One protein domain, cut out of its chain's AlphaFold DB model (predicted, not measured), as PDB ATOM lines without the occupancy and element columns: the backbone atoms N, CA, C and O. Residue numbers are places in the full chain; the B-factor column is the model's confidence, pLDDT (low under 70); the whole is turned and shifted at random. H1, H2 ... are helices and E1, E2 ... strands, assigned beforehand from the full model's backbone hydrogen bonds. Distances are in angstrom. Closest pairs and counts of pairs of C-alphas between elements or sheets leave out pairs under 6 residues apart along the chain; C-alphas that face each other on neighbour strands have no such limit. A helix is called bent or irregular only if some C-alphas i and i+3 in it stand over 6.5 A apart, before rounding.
ATOM      1  N   GLN A 382      39.020   4.422  97.296       62.59
ATOM      2  CA  GLN A 382      39.878   5.110  98.243       62.59
ATOM      3  C   GLN A 382      39.777   6.598  97.905       62.59
ATOM      4  O   GLN A 382      39.531   6.918  96.733       62.59
ATOM      5  N   PRO A 383      39.880   7.491  98.898       66.69
ATOM      6  CA  PRO A 383      39.869   8.920  98.646       66.69
ATOM      7  C   PRO A 383      40.801   9.250  97.475       66.69
ATOM      8  O   PRO A 383      42.006   9.015  97.528       66.69
ATOM      9  N   LEU A 384      40.215   9.718  96.375       79.69
ATOM     10  CA  LEU A 384      40.991  10.304  95.297       79.69
ATOM     11  C   LEU A 384      41.472  11.663  95.777       79.69
ATOM     12  O   LEU A 384      40.708  12.388  96.417       79.69
ATOM     13  N   GLU A 385      42.706  12.011  95.434       84.19
ATOM     14  CA  GLU A 385      43.179  13.375  95.652       84.19
ATOM     15  C   GLU A 385      42.308  14.370  94.865       84.19
ATOM     16  O   GLU A 385      41.873  15.386  95.404       84.19
ATOM     17  N   ASP A 386      41.965  14.020  93.618       85.44
ATOM     18  CA  ASP A 386      41.034  14.766  92.774       85.44
ATOM     19  C   ASP A 386      39.761  13.945  92.471       85.44
ATOM     20  O   ASP A 386      39.817  12.949  91.739       85.44
ATOM     21  N   PRO A 387      38.574  14.366  92.951       85.19
ATOM     22  CA  PRO A 387      37.307  13.693  92.658       85.19
ATOM     23  C   PRO A 387      36.979  13.567  91.160       85.19
ATOM     24  O   PRO A 387      36.208  12.686  90.773       85.19
ATOM     25  N   ARG A 388      37.547  14.426  90.301       87.81
ATOM     26  CA  ARG A 388      37.327  14.401  88.841       87.81
ATOM     27  C   ARG A 388      37.933  13.166  88.175       87.81
ATOM     28  O   ARG A 388      37.485  12.775  87.097       87.81
ATOM     29  N   ASP A 389      38.883  12.508  88.833       88.75
ATOM     30  CA  ASP A 389      39.546  11.315  88.311       88.75
ATOM     31  C   ASP A 389      38.734  10.024  88.491       88.75
ATOM     32  O   ASP A 389      39.184   8.937  88.119       88.75
ATOM     33  N   PHE A 390      37.507  10.111  89.010       86.00
ATOM     34  CA  PHE A 390      36.644   8.952  89.233       86.00
ATOM     35  C   PHE A 390      36.442   8.092  87.974       86.00
ATOM     36  O   PHE A 390      36.540   6.862  88.028       86.00
ATOM     37  N   ASN A 391      36.210   8.734  86.827       87.62
ATOM     38  CA  ASN A 391      36.031   8.034  85.552       87.62
ATOM     39  C   ASN A 391      37.321   7.329  85.118       87.62
ATOM     40  O   ASN A 391      37.285   6.167  84.717       87.62
ATOM     41  N   LEU A 392      38.471   7.993  85.283       89.56
ATOM     42  CA  LEU A 392      39.780   7.413  84.989       89.56
ATOM     43  C   LEU A 392      40.043   6.174  85.859       89.56
ATOM     44  O   LEU A 392      40.501   5.149  85.359       89.56
ATOM     45  N   LEU A 393      39.697   6.231  87.146       87.56
ATOM     46  CA  LEU A 393      39.813   5.092  88.054       87.56
ATOM     47  C   LEU A 393      38.895   3.924  87.652       87.56
ATOM     48  O   LEU A 393      39.319   2.762  87.699       87.56
ATOM     49  N   CYS A 394      37.663   4.205  87.219       84.94
ATOM     50  CA  CYS A 394      36.749   3.190  86.689       84.94
ATOM     51  C   CYS A 394      37.328   2.507  85.442       84.94
ATOM     52  O   CYS A 394      37.369   1.275  85.378       84.94
ATOM     53  N   ASP A 395      37.841   3.289  84.491       88.31
ATOM     54  CA  ASP A 395      38.462   2.780  83.266       88.31
ATOM     55  C   ASP A 395      39.650   1.868  83.573       88.31
ATOM     56  O   ASP A 395      39.723   0.742  83.070       88.31
ATOM     57  N   ILE A 396      40.555   2.312  84.452       88.56
ATOM     58  CA  ILE A 396      41.721   1.529  84.881       88.56
ATOM     59  C   ILE A 396      41.262   0.234  85.560       88.56
ATOM     60  O   ILE A 396      41.770  -0.842  85.244       88.56
ATOM     61  N   THR A 397      40.267   0.296  86.445       86.56
ATOM     62  CA  THR A 397      39.746  -0.883  87.155       86.56
ATOM     63  C   THR A 397      39.146  -1.909  86.192       86.56
ATOM     64  O   THR A 397      39.451  -3.102  86.286       86.56
ATOM     65  N   ASN A 398      38.352  -1.462  85.218       85.19
ATOM     66  CA  ASN A 398      37.790  -2.322  84.175       85.19
ATOM     67  C   ASN A 398      38.898  -2.945  83.315       85.19
ATOM     68  O   ASN A 398      38.879  -4.142  83.019       85.19
ATOM     69  N   SER A 399      39.903  -2.146  82.960       86.50
ATOM     70  CA  SER A 399      41.094  -2.572  82.224       86.50
ATOM     71  C   SER A 399      41.873  -3.650  82.998       86.50
ATOM     72  O   SER A 399      42.302  -4.656  82.426       86.50
ATOM     73  N   ILE A 400      41.971  -3.519  84.326       85.88
ATOM     74  CA  ILE A 400      42.576  -4.530  85.198       85.88
ATOM     75  C   ILE A 400      41.772  -5.835  85.185       85.88
ATOM     76  O   ILE A 400      42.339  -6.924  85.068       85.88
ATOM     77  N   GLN A 401      40.449  -5.740  85.328       83.94
ATOM     78  CA  GLN A 401      39.561  -6.902  85.375       83.94
ATOM     79  C   GLN A 401      39.592  -7.696  84.066       83.94
ATOM     80  O   GLN A 401      39.718  -8.921  84.112       83.94
ATOM     81  N   LYS A 402      39.572  -7.009  82.915       84.69
ATOM     82  CA  LYS A 402      39.701  -7.629  81.585       84.69
ATOM     83  C   LYS A 402      40.994  -8.442  81.465       84.69
ATOM     84  O   LYS A 402      40.949  -9.622  81.124       84.69
ATOM     85  N   ARG A 403      42.140  -7.861  81.841       84.06
ATOM     86  CA  ARG A 403      43.437  -8.568  81.804       84.06
ATOM     87  C   ARG A 403      43.508  -9.730  82.801       84.06
ATOM     88  O   ARG A 403      44.038 -10.786  82.471       84.06
ATOM     89  N   LYS A 404      42.928  -9.587  84.002       83.06
ATOM     90  CA  LYS A 404      42.833 -10.688  84.984       83.06
ATOM     91  C   LYS A 404      41.983 -11.852  84.473       83.06
ATOM     92  O   LYS A 404      42.350 -13.003  84.703       83.06
ATOM     93  N   ALA A 405      40.855 -11.572  83.819       82.06
ATOM     94  CA  ALA A 405      40.012 -12.601  83.216       82.06
ATOM     95  C   ALA A 405      40.778 -13.368  82.130       82.06
ATOM     96  O   ALA A 405      40.766 -14.596  82.123       82.06
ATOM     97  N   TRP A 406      41.534 -12.649  81.302       82.31
ATOM     98  CA  TRP A 406      42.349 -13.246  80.251       82.31
ATOM     99  C   TRP A 406      43.482 -14.139  80.784       82.31
ATOM    100  O   TRP A 406      43.665 -15.257  80.309       82.31
ATOM    101  N   ILE A 407      44.208 -13.708  81.826       78.94
ATOM    102  CA  ILE A 407      45.233 -14.550  82.480       78.94
ATOM    103  C   ILE A 407      44.618 -15.865  82.978       78.94
ATOM    104  O   ILE A 407      45.181 -16.937  82.759       78.94
ATOM    105  N   LYS A 408      43.437 -15.797  83.603       81.06
ATOM    106  CA  LYS A 408      42.717 -16.990  84.074       81.06
ATOM    107  C   LYS A 408      42.263 -17.886  82.927       81.06
ATOM    108  O   LYS A 408      42.285 -19.103  83.075       81.06
ATOM    109  N   GLU A 409      41.858 -17.309  81.798       81.44
ATOM    110  CA  GLU A 409      41.506 -18.068  80.597       81.44
ATOM    111  C   GLU A 409      42.714 -18.851  80.070       81.44
ATOM    112  O   GLU A 409      42.598 -20.050  79.814       81.44
ATOM    113  N   LEU A 410      43.897 -18.227  80.004       76.25
ATOM    114  CA  LEU A 410      45.131 -18.923  79.631       76.25
ATOM    115  C   LEU A 410      45.463 -20.079  80.584       76.25
ATOM    116  O   LEU A 410      45.846 -21.162  80.138       76.25
ATOM    117  N   GLU A 411      45.335 -19.868  81.893       72.44
ATOM    118  CA  GLU A 411      45.572 -20.909  82.902       72.44
ATOM    119  C   GLU A 411      44.544 -22.049  82.806       72.44
ATOM    120  O   GLU A 411      44.907 -23.230  82.838       72.44
ATOM    121  N   GLY A 412      43.266 -21.710  82.624       71.25
ATOM    122  CA  GLY A 412      42.167 -22.659  82.457       71.25
ATOM    123  C   GLY A 412      42.305 -23.494  81.186       71.25
ATOM    124  O   GLY A 412      42.143 -24.715  81.231       71.25
ATOM    125  N   MET A 413      42.708 -22.877  80.072       64.31
ATOM    126  CA  MET A 413      43.028 -23.584  78.831       64.31
ATOM    127  C   MET A 413      44.180 -24.573  79.034       64.31
ATOM    128  O   MET A 413      44.069 -25.723  78.614       64.31
ATOM    129  N   LYS A 414      45.255 -24.191  79.741       65.06
ATOM    130  CA  LYS A 414      46.362 -25.113  80.074       65.06
ATOM    131  C   LYS A 414      45.865 -26.327  80.864       65.06
ATOM    132  O   LYS A 414      46.293 -27.447  80.588       65.06
ATOM    133  N   SER A 415      44.953 -26.123  81.815       66.44
ATOM    134  CA  SER A 415      44.316 -27.216  82.562       66.44
ATOM    135  C   SER A 415      43.451 -28.105  81.659       66.44
ATOM    136  O   SER A 415      43.541 -29.330  81.728       66.44
ATOM    137  N   TRP A 416      42.663 -27.505  80.766       61.78
ATOM    138  CA  TRP A 416      41.811 -28.209  79.804       61.78
ATOM    139  C   TRP A 416      42.612 -29.074  78.815       61.78
ATOM    140  O   TRP A 416      42.267 -30.234  78.585       61.78
ATOM    141  N   TYR A 417      43.717 -28.561  78.262       63.47
ATOM    142  CA  TYR A 417      44.578 -29.322  77.346       63.47
ATOM    143  C   TYR A 417      45.277 -30.500  78.036       63.47
ATOM    144  O   TYR A 417      45.334 -31.586  77.455       63.47
ATOM    145  N   LYS A 418      45.735 -30.319  79.288       65.12
ATOM    146  CA  LYS A 418      46.293 -31.405  80.115       65.12
ATOM    147  C   LYS A 418      45.270 -32.513  80.361       65.12
ATOM    148  O   LYS A 418      45.608 -33.683  80.220       65.12
ATOM    149  N   LEU A 419      44.023 -32.149  80.673       67.62
ATOM    150  CA  LEU A 419      42.946 -33.109  80.932       67.62
ATOM    151  C   LEU A 419      42.571 -33.926  79.686       67.62
ATOM    152  O   LEU A 419      42.196 -35.088  79.797       67.62
ATOM    153  N   ARG A 420      42.696 -33.338  78.490       66.31
ATOM    154  CA  ARG A 420      42.338 -33.982  77.215       66.31
ATOM    155  C   ARG A 420      43.503 -34.692  76.517       66.31
ATOM    156  O   ARG A 420      43.362 -35.061  75.354       66.31
ATOM    157  N   GLY A 421      44.660 -34.819  77.175       53.41
ATOM    158  CA  GLY A 421      45.849 -35.479  76.618       53.41
ATOM    159  C   GLY A 421      46.422 -34.813  75.360       53.41
ATOM    160  O   GLY A 421      47.244 -35.411  74.669       53.41
ATOM    161  N   ARG A 422      46.005 -33.582  75.030       57.19
ATOM    162  CA  ARG A 422      46.538 -32.862  73.867       57.19
ATOM    163  C   ARG A 422      47.845 -32.191  74.261       57.19
ATOM    164  O   ARG A 422      47.870 -31.361  75.169       57.19
ATOM    165  N   ARG A 423      48.926 -32.509  73.540       49.78
ATOM    166  CA  ARG A 423      50.176 -31.746  73.623       49.78
ATOM    167  C   ARG A 423      49.878 -30.316  73.169       49.78
ATOM    168  O   ARG A 423      49.589 -30.088  71.998       49.78
ATOM    169  N   MET A 424      49.908 -29.352  74.093       50.44
ATOM    170  CA  MET A 424      50.036 -27.955  73.681       50.44
ATOM    171  C   MET A 424      51.348 -27.812  72.911       50.44
ATOM    172  O   MET A 424      52.352 -28.425  73.286       50.44
ATOM    173  N   VAL A 425      51.350 -26.962  71.881       54.06
ATOM    174  CA  VAL A 425      52.595 -26.397  71.353       54.06
ATOM    175  C   VAL A 425      53.381 -25.885  72.555       54.06
ATOM    176  O   VAL A 425      52.835 -25.144  73.376       54.06
ATOM    177  N   LYS A 426      54.617 -26.369  72.713       55.22
ATOM    178  CA  LYS A 426      55.491 -26.038  73.839       55.22
ATOM    179  C   LYS A 426      55.608 -24.512  73.876       55.22
ATOM    180  O   LYS A 426      56.225 -23.920  72.998       55.22
ATOM    181  N   GLU A 427      54.926 -23.885  74.831       58.50
ATOM    182  CA  GLU A 427      54.952 -22.433  74.999       58.50
ATOM    183  C   GLU A 427      56.416 -22.017  75.163       58.50
ATOM    184  O   GLU A 427      57.110 -22.573  76.025       58.50
ATOM    185  N   CYS A 428      56.889 -21.117  74.293       68.19
ATOM    186  CA  CYS A 428      58.275 -20.661  74.321       68.19
ATOM    187  C   CYS A 428      58.583 -20.090  75.712       68.19
ATOM    188  O   CYS A 428      57.723 -19.452  76.327       68.19
ATOM    189  N   ASP A 429      59.795 -20.325  76.216       77.69
ATOM    190  CA  ASP A 429      60.232 -19.838  77.529       77.69
ATOM    191  C   ASP A 429      60.028 -18.318  77.666       77.69
ATOM    192  O   ASP A 429      59.561 -17.833  78.696       77.69
ATOM    193  N   ASP A 430      60.228 -17.580  76.570       81.06
ATOM    194  CA  ASP A 430      59.945 -16.147  76.487       81.06
ATOM    195  C   ASP A 430      58.481 -15.806  76.768       81.06
ATOM    196  O   ASP A 430      58.191 -14.888  77.528       81.06
ATOM    197  N   GLN A 431      57.531 -16.571  76.231       81.56
ATOM    198  CA  GLN A 431      56.108 -16.277  76.389       81.56
ATOM    199  C   GLN A 431      55.650 -16.462  77.849       81.56
ATOM    200  O   GLN A 431      54.823 -15.698  78.350       81.56
ATOM    201  N   LYS A 432      56.240 -17.421  78.576       84.19
ATOM    202  CA  LYS A 432      56.002 -17.590  80.020       84.19
ATOM    203  C   LYS A 432      56.544 -16.414  80.832       84.19
ATOM    204  O   LYS A 432      55.879 -15.979  81.774       84.19
ATOM    205  N   LYS A 433      57.723 -15.898  80.470       87.12
ATOM    206  CA  LYS A 433      58.321 -14.708  81.100       87.12
ATOM    207  C   LYS A 433      57.453 -13.479  80.868       87.12
ATOM    208  O   LYS A 433      57.113 -12.787  81.820       87.12
ATOM    209  N   GLU A 434      56.986 -13.278  79.641       86.88
ATOM    210  CA  GLU A 434      56.092 -12.174  79.290       86.88
ATOM    211  C   GLU A 434      54.791 -12.189  80.119       86.88
ATOM    212  O   GLU A 434      54.400 -11.162  80.685       86.88
ATOM    213  N   ILE A 435      54.164 -13.364  80.288       84.94
ATOM    214  CA  ILE A 435      52.991 -13.540  81.165       84.94
ATOM    215  C   ILE A 435      53.331 -13.214  82.627       84.94
ATOM    216  O   ILE A 435      52.534 -12.578  83.323       84.94
ATOM    217  N   MET A 436      54.507 -13.630  83.110       89.25
ATOM    218  CA  MET A 436      54.969 -13.305  84.461       89.25
ATOM    219  C   MET A 436      55.142 -11.793  84.641       89.25
ATOM    220  O   MET A 436      54.644 -11.250  85.624       89.25
ATOM    221  N   PHE A 437      55.775 -11.110  83.688       90.19
ATOM    222  CA  PHE A 437      55.988  -9.662  83.730       90.19
ATOM    223  C   PHE A 437      54.661  -8.910  83.757       90.19
ATOM    224  O   PHE A 437      54.461  -8.042  84.602       90.19
ATOM    225  N   MET A 438      53.714  -9.296  82.897       87.31
ATOM    226  CA  MET A 438      52.357  -8.747  82.942       87.31
ATOM    227  C   MET A 438      51.706  -8.996  84.309       87.31
ATOM    228  O   MET A 438      51.094  -8.099  84.876       87.31
ATOM    229  N   THR A 439      51.837 -10.201  84.868       88.25
ATOM    230  CA  THR A 439      51.264 -10.519  86.184       88.25
ATOM    231  C   THR A 439      51.829  -9.613  87.279       88.25
ATOM    232  O   THR A 439      51.081  -9.189  88.161       88.25
ATOM    233  N   ILE A 440      53.125  -9.298  87.221       91.75
ATOM    234  CA  ILE A 440      53.774  -8.362  88.143       91.75
ATOM    235  C   ILE A 440      53.191  -6.957  87.959       91.75
ATOM    236  O   ILE A 440      52.648  -6.411  88.914       91.75
ATOM    237  N   GLU A 441      53.203  -6.412  86.738       90.44
ATOM    238  CA  GLU A 441      52.668  -5.072  86.434       90.44
ATOM    239  C   GLU A 441      51.215  -4.914  86.889       90.44
ATOM    240  O   GLU A 441      50.853  -3.942  87.546       90.44
ATOM    241  N   MET A 442      50.388  -5.923  86.629       87.25
ATOM    242  CA  MET A 442      48.987  -5.955  87.034       87.25
ATOM    243  C   MET A 442      48.795  -5.912  88.550       87.25
ATOM    244  O   MET A 442      47.854  -5.279  89.044       87.25
ATOM    245  N   LYS A 443      49.657  -6.604  89.301       89.69
ATOM    246  CA  LYS A 443      49.622  -6.579  90.766       89.69
ATOM    247  C   LYS A 443      50.116  -5.245  91.309       89.69
ATOM    248  O   LYS A 443      49.465  -4.717  92.203       89.69
ATOM    249  N   LEU A 444      51.169  -4.671  90.730       93.06
ATOM    250  CA  LEU A 444      51.667  -3.345  91.101       93.06
ATOM    251  C   LEU A 444      50.605  -2.272  90.872       93.06
ATOM    252  O   LEU A 444      50.268  -1.541  91.794       93.06
ATOM    253  N   VAL A 445      49.982  -2.243  89.691       91.06
ATOM    254  CA  VAL A 445      48.872  -1.325  89.406       91.06
ATOM    255  C   VAL A 445      47.719  -1.552  90.390       91.06
ATOM    256  O   VAL A 445      47.218  -0.602  90.980       91.06
ATOM    257  N   THR A 446      47.330  -2.809  90.643       90.31
ATOM    258  CA  THR A 446      46.299  -3.121  91.655       90.31
ATOM    259  C   THR A 446      46.691  -2.595  93.043       90.31
ATOM    260  O   THR A 446      45.816  -2.189  93.803       90.31
ATOM    261  N   ARG A 447      47.979  -2.631  93.394       91.12
ATOM    262  CA  ARG A 447      48.489  -2.184  94.688       91.12
ATOM    263  C   ARG A 447      48.475  -0.662  94.829       91.12
ATOM    264  O   ARG A 447      48.074  -0.181  95.886       91.12
ATOM    265  N   VAL A 448      48.836   0.067  93.772       92.12
ATOM    266  CA  VAL A 448      48.738   1.536  93.705       92.12
ATOM    267  C   VAL A 448      47.292   1.977  93.935       92.12
ATOM    268  O   VAL A 448      47.034   2.799  94.803       92.12
ATOM    269  N   LEU A 449      46.322   1.339  93.271       89.00
ATOM    270  CA  LEU A 449      44.896   1.661  93.447       89.00
ATOM    271  C   LEU A 449      44.325   1.331  94.839       89.00
ATOM    272  O   LEU A 449      43.176   1.661  95.126       89.00
ATOM    273  N   LYS A 450      45.084   0.620  95.680       87.00
ATOM    274  CA  LYS A 450      44.690   0.246  97.046       87.00
ATOM    275  C   LYS A 450      45.303   1.144  98.125       87.00
ATOM    276  O   LYS A 450      44.993   0.907  99.289       87.00
ATOM    277  N   MET A 451      46.157   2.104  97.758       87.44
ATOM    278  CA  MET A 451      46.697   3.088  98.704       87.44
ATOM    279  C   MET A 451      45.579   3.941  99.308       87.44
ATOM    280  O   MET A 451      44.514   4.084  98.707       87.44
ATOM    281  N   SER A 452      45.824   4.512 100.486       83.75
ATOM    282  CA  SER A 452      44.872   5.383 101.188       83.75
ATOM    283  C   SER A 452      44.526   6.669 100.437       83.75
ATOM    284  O   SER A 452      43.431   7.199 100.604       83.75
ATOM    285  N   THR A 453      45.420   7.178  99.590       84.88
ATOM    286  CA  THR A 453      45.145   8.284  98.664       84.88
ATOM    287  C   THR A 453      45.912   8.062  97.365       84.88
ATOM    288  O   THR A 453      47.051   7.595  97.388       84.88
ATOM    289  N   VAL A 454      45.276   8.348  96.227       89.12
ATOM    290  CA  VAL A 454      45.879   8.178  94.894       89.12
ATOM    291  C   VAL A 454      45.773   9.483  94.113       89.12
ATOM    292  O   VAL A 454      44.680  10.046  93.995       89.12
ATOM    293  N   SER A 455      46.901   9.933  93.561       91.62
ATOM    294  CA  SER A 455      46.984  11.168  92.778       91.62
ATOM    295  C   SER A 455      46.638  10.965  91.300       91.62
ATOM    296  O   SER A 455      46.718   9.858  90.748       91.62
ATOM    297  N   THR A 456      46.324  12.058  90.600       92.38
ATOM    298  CA  THR A 456      46.092  12.047  89.148       92.38
ATOM    299  C   THR A 456      47.295  11.508  88.372       92.38
ATOM    300  O   THR A 456      47.136  10.800  87.372       92.38
ATOM    301  N   SER A 457      48.520  11.846  88.796       92.88
ATOM    302  CA  SER A 457      49.742  11.412  88.111       92.88
ATOM    303  C   SER A 457      49.935   9.897  88.248       92.88
ATOM    304  O   SER A 457      50.255   9.227  87.263       92.88
ATOM    305  N   GLN A 458      49.633   9.338  89.423       93.44
ATOM    306  CA  GLN A 458      49.675   7.904  89.693       93.44
ATOM    307  C   GLN A 458      48.617   7.150  88.880       93.44
ATOM    308  O   GLN A 458      48.921   6.112  88.292       93.44
ATOM    309  N   LEU A 459      47.401   7.692  88.744       92.38
ATOM    310  CA  LEU A 459      46.371   7.104  87.880       92.38
ATOM    311  C   LEU A 459      46.778   7.120  86.402       92.38
ATOM    312  O   LEU A 459      46.615   6.118  85.701       92.38
ATOM    313  N   LYS A 460      47.356   8.224  85.919       92.56
ATOM    314  CA  LYS A 460      47.898   8.301  84.553       92.56
ATOM    315  C   LYS A 460      49.019   7.286  84.338       92.56
ATOM    316  O   LYS A 460      49.022   6.613  83.309       92.56
ATOM    317  N   TRP A 461      49.907   7.120  85.316       93.38
ATOM    318  CA  TRP A 461      50.948   6.093  85.293       93.38
ATOM    319  C   TRP A 461      50.347   4.682  85.213       93.38
ATOM    320  O   TRP A 461      50.745   3.891  84.359       93.38
ATOM    321  N   CYS A 462      49.324   4.382  86.024       92.06
ATOM    322  CA  CYS A 462      48.599   3.113  85.962       92.06
ATOM    323  C   CYS A 462      47.984   2.871  84.580       92.06
ATOM    324  O   CYS A 462      48.116   1.777  84.035       92.06
ATOM    325  N   LYS A 463      47.338   3.883  83.993       90.62
ATOM    326  CA  LYS A 463      46.759   3.788  82.649       90.62
ATOM    327  C   LYS A 463      47.828   3.494  81.595       90.62
ATOM    328  O   LYS A 463      47.696   2.517  80.869       90.62
ATOM    329  N   GLN A 464      48.920   4.257  81.576       89.12
ATOM    330  CA  GLN A 464      50.036   4.040  80.647       89.12
ATOM    331  C   GLN A 464      50.638   2.637  80.781       89.12
ATOM    332  O   GLN A 464      50.904   1.971  79.781       89.12
ATOM    333  N   LYS A 465      50.810   2.151  82.016       86.56
ATOM    334  CA  LYS A 465      51.307   0.796  82.291       86.56
ATOM    335  C   LYS A 465      50.434  -0.288  81.687       86.56
ATOM    336  O   LYS A 465      50.943  -1.268  81.152       86.56
ATOM    337  N   LEU A 466      49.126  -0.105  81.780       86.38
ATOM    338  CA  LEU A 466      48.149  -1.021  81.228       86.38
ATOM    339  C   LEU A 466      48.108  -0.936  79.696       86.38
ATOM    340  O   LEU A 466      48.130  -1.973  79.035       86.38
ATOM    341  N   ASP A 467      48.083   0.265  79.129       84.12
ATOM    342  CA  ASP A 467      47.956   0.488  77.682       84.12
ATOM    343  C   ASP A 467      49.158  -0.055  76.882       84.12
ATOM    344  O   ASP A 467      49.007  -0.452  75.729       84.12
ATOM    345  N   ASN A 468      50.330  -0.187  77.514       75.38
ATOM    346  CA  ASN A 468      51.518  -0.817  76.922       75.38
ATOM    347  C   ASN A 468      51.404  -2.344  76.734       75.38
ATOM    348  O   ASN A 468      52.319  -2.972  76.189       75.38
ATOM    349  N   ILE A 469      50.315  -2.949  77.207       72.44
ATOM    350  CA  ILE A 469      50.056  -4.383  77.135       72.44
ATOM    351  C   ILE A 469      48.875  -4.619  76.195       72.44
ATOM    352  O   ILE A 469      47.724  -4.378  76.580       72.44
ATOM    353  N   ASP A 470      49.163  -5.146  75.005       66.06
ATOM    354  CA  ASP A 470      48.163  -5.541  74.018       66.06
ATOM    355  C   ASP A 470      48.097  -7.070  73.853       66.06
ATOM    356  O   ASP A 470      49.050  -7.822  74.100       66.06
ATOM    357  N   PHE A 471      46.922  -7.549  73.457       66.06
ATOM    358  CA  PHE A 471      46.600  -8.963  73.334       66.06
ATOM    359  C   PHE A 471      46.187  -9.258  71.901       66.06
ATOM    360  O   PHE A 471      45.031  -9.090  71.519       66.06
ATOM    361  N   MET A 472      47.124  -9.783  71.118       56.22
ATOM    362  CA  MET A 472      46.865 -10.185  69.740       56.22
ATOM    363  C   MET A 472      46.897 -11.709  69.637       56.22
ATOM    364  O   MET A 472      47.899 -12.347  69.954       56.22
ATOM    365  N   HIS A 473      45.797 -12.312  69.176       54.03
ATOM    366  CA  HIS A 473      45.735 -13.732  68.794       54.03
ATOM    367  C   HIS A 473      46.258 -14.711  69.871       54.03
ATOM    368  O   HIS A 473      47.023 -15.629  69.578       54.03
ATOM    369  N   ARG A 474      45.845 -14.524  71.138       60.81
ATOM    370  CA  ARG A 474      46.270 -15.332  72.310       60.81
ATOM    371  C   ARG A 474      47.763 -15.230  72.661       60.81
ATOM    372  O   ARG A 474      48.252 -16.005  73.483       60.81
ATOM    373  N   LYS A 475      48.488 -14.276  72.076       64.25
ATOM    374  CA  LYS A 475      49.862 -13.927  72.440       64.25
ATOM    375  C   LYS A 475      49.887 -12.546  73.087       64.25
ATOM    376  O   LYS A 475      49.099 -11.670  72.736       64.25
ATOM    377  N   LEU A 476      50.791 -12.381  74.049       67.06
ATOM    378  CA  LEU A 476      51.079 -11.075  74.625       67.06
ATOM    379  C   LEU A 476      51.941 -10.299  73.630       67.06
ATOM    380  O   LEU A 476      52.974 -10.811  73.198       67.06
ATOM    381  N   VAL A 477      51.524  -9.087  73.284       65.25
ATOM    382  CA  VAL A 477      52.315  -8.161  72.475       65.25
ATOM    383  C   VAL A 477      52.481  -6.884  73.284       65.25
ATOM    384  O   VAL A 477      51.506  -6.257  73.685       65.25
ATOM    385  N   ARG A 478      53.726  -6.496  73.556       68.00
ATOM    386  CA  ARG A 478      54.005  -5.194  74.164       68.00
ATOM    387  C   ARG A 478      54.077  -4.148  73.062       68.00
ATOM    388  O   ARG A 478      54.952  -4.209  72.202       68.00
ATOM    389  N   THR A 479      53.138  -3.209  73.087       54.72
ATOM    390  CA  THR A 479      52.895  -2.218  72.026       54.72
ATOM    391  C   THR A 479      53.951  -1.114  71.981       54.72
ATOM    392  O   THR A 479      53.949  -0.292  71.070       54.72
ATOM    393  N   SER A 480      54.866  -1.051  72.953       50.28
ATOM    394  CA  SER A 480      55.926  -0.043  72.976       50.28
ATOM    395  C   SER A 480      57.230  -0.561  73.575       50.28
ATOM    396  O   SER A 480      57.280  -1.045  74.703       50.28
ATOM    397  N   LEU A 481      58.306  -0.385  72.801       46.84
ATOM    398  CA  LEU A 481      59.701  -0.451  73.247       46.84
ATOM    399  C   LEU A 481      60.130   0.831  73.987       46.84
ATOM    400  O   LEU A 481      61.195   0.848  74.599       46.84
ATOM    401  N   LEU A 482      59.301   1.885  73.961       45.75
ATOM    402  CA  LEU A 482      59.564   3.155  74.635       45.75
ATOM    403  C   LEU A 482      59.588   3.016  76.164       45.75
ATOM    404  O   LEU A 482      58.856   2.222  76.759       45.75
ATOM    405  N   SER A 483      60.473   3.808  76.772       53.53
ATOM    406  CA  SER A 483      60.726   3.899  78.210       53.53
ATOM    407  C   SER A 483      59.426   3.914  79.011       53.53
ATOM    408  O   SER A 483      58.616   4.832  78.881       53.53
ATOM    409  N   CYS A 484      59.227   2.911  79.868       61.69
ATOM    410  CA  CYS A 484      58.172   2.993  80.867       61.69
ATOM    411  C   CYS A 484      58.526   4.138  81.826       61.69
ATOM    412  O   CYS A 484      59.655   4.174  82.323       61.69
ATOM    413  N   PRO A 485      57.616   5.091  82.075       76.12
ATOM    414  CA  PRO A 485      57.900   6.166  83.006       76.12
ATOM    415  C   PRO A 485      58.103   5.583  84.404       76.12
ATOM    416  O   PRO A 485      57.340   4.725  84.856       76.12
ATOM    417  N   LEU A 486      59.136   6.061  85.097       89.00
ATOM    418  CA  LEU A 486      59.343   5.748  86.508       89.00
ATOM    419  C   LEU A 486      58.149   6.252  87.324       89.00
ATOM    420  O   LEU A 486      57.646   7.345  87.053       89.00
ATOM    421  N   PHE A 487      57.756   5.493  88.347       89.81
ATOM    422  CA  PHE A 487      56.637   5.834  89.228       89.81
ATOM    423  C   PHE A 487      56.720   7.299  89.724       89.81
ATOM    424  O   PHE A 487      57.818   7.758  90.078       89.81
ATOM    425  N   PRO A 488      55.617   8.071  89.678       88.00
ATOM    426  CA  PRO A 488      55.607   9.469  90.100       88.00
ATOM    427  C   PRO A 488      55.572   9.599  91.629       88.00
ATOM    428  O   PRO A 488      54.985   8.769  92.316       88.00
ATOM    429  N   SER A 489      56.203  10.645  92.159       74.88
ATOM    430  CA  SER A 489      56.215  10.952  93.597       74.88
ATOM    431  C   SER A 489      54.862  11.448  94.112       74.88
ATOM    432  O   SER A 489      54.489  11.090  95.226       74.88
ATOM    433  N   SER A 490      54.124  12.195  93.285       60.44
ATOM    434  CA  SER A 490      52.723  12.602  93.453       60.44
ATOM    435  C   SER A 490      52.264  13.370  92.223       60.44
ATOM    436  O   SER A 490      53.117  13.976  91.536       60.44
TER     437      SER A 490
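What this domain is: This is residues 382 to 490 of the 490 residues of an uncharacterized protein of Daucus carota subsp. sativus (UniProt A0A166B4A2). One long helix, H1, makes the length of the domain; the chain then folds back through H2 and again through the shorter H3, and the three make a loose up-and-down bundle. A small hairpin of two strands, E1 and E2, lies beside H2, with E2 the nearer strand, and residues 415 to 421, at the far end of H1, stick out. The printed part has 109 residues, with three named helices and then two named strands, in the order H1, H2, H3, E1, E2; the sheet E1 - E2 is antiparallel and the class is mostly helix. The whole is loose, with a radius of gyration of the C-alphas of 16.3 A, and elongated, spanning 53 by 27 by 19 A.

How they stand to each other: H1, residues 387 to 419, and H2, residues 429 to 448, form a helical hairpin; they only just touch, with 3 pairs of C-alphas within 8 A, the closest being those of Ile 400 and Met 442 at 6.8 A. They run opposite ways at a shallow tilt of 34 degrees, only just short of steep. H2 and H3, residues 456 to 467, form a second helical hairpin and touch, the closest C-alphas being those of Val 445 and Cys 462 at 5.6 A; they run opposite ways at a shallow tilt of 21 degrees. H3 also touches H1, through residues 389 to 400 of H1 alone, the closest C-alphas being those of Ile 396 and Lys 463 at 6.0 A, and the two run the same way at a shallow tilt of 30 degrees. E1, residues 469 to 472, and E2, residues 475 to 478, form an antiparallel hairpin, with N 470 and O 477 2.9 A apart and N 477 and O 470 2.9 A apart, within hydrogen-bond range. The closest C-alphas of H2 and E2 are those of Glu 434 and Leu 476, 6.9 A apart. H1 is apart from E1 and E2. In H2 and H3 every O i to N i+4 pair is within hydrogen-bond range; in H1, 27 of 29 are.

Where its parts are: H1 begins at C-alpha 387 (37.307, 13.693, 92.658) and is 48.6 A long; it is irregular, with C-alphas 388 and 391 7.3 A apart. H2 is 29.2 A long and H3 16.4 A. E1 is 9.9 A long, and E2 is 9.8 A long and ends at C-alpha 478 (54.005, -5.194, 74.164).

The domain as a whole: The two C-alphas farthest apart are those of Asp 386 and Gly 421, 53.0 A. The printed part has no cut and ends at residue 490, the chain's last; no link is long, and residues 479 to 490 hold no named element. The mean pLDDT of the printed part is 77.9, and it is under 70 at residues 382 to 383, 413 to 428, 470 to 484 and 490.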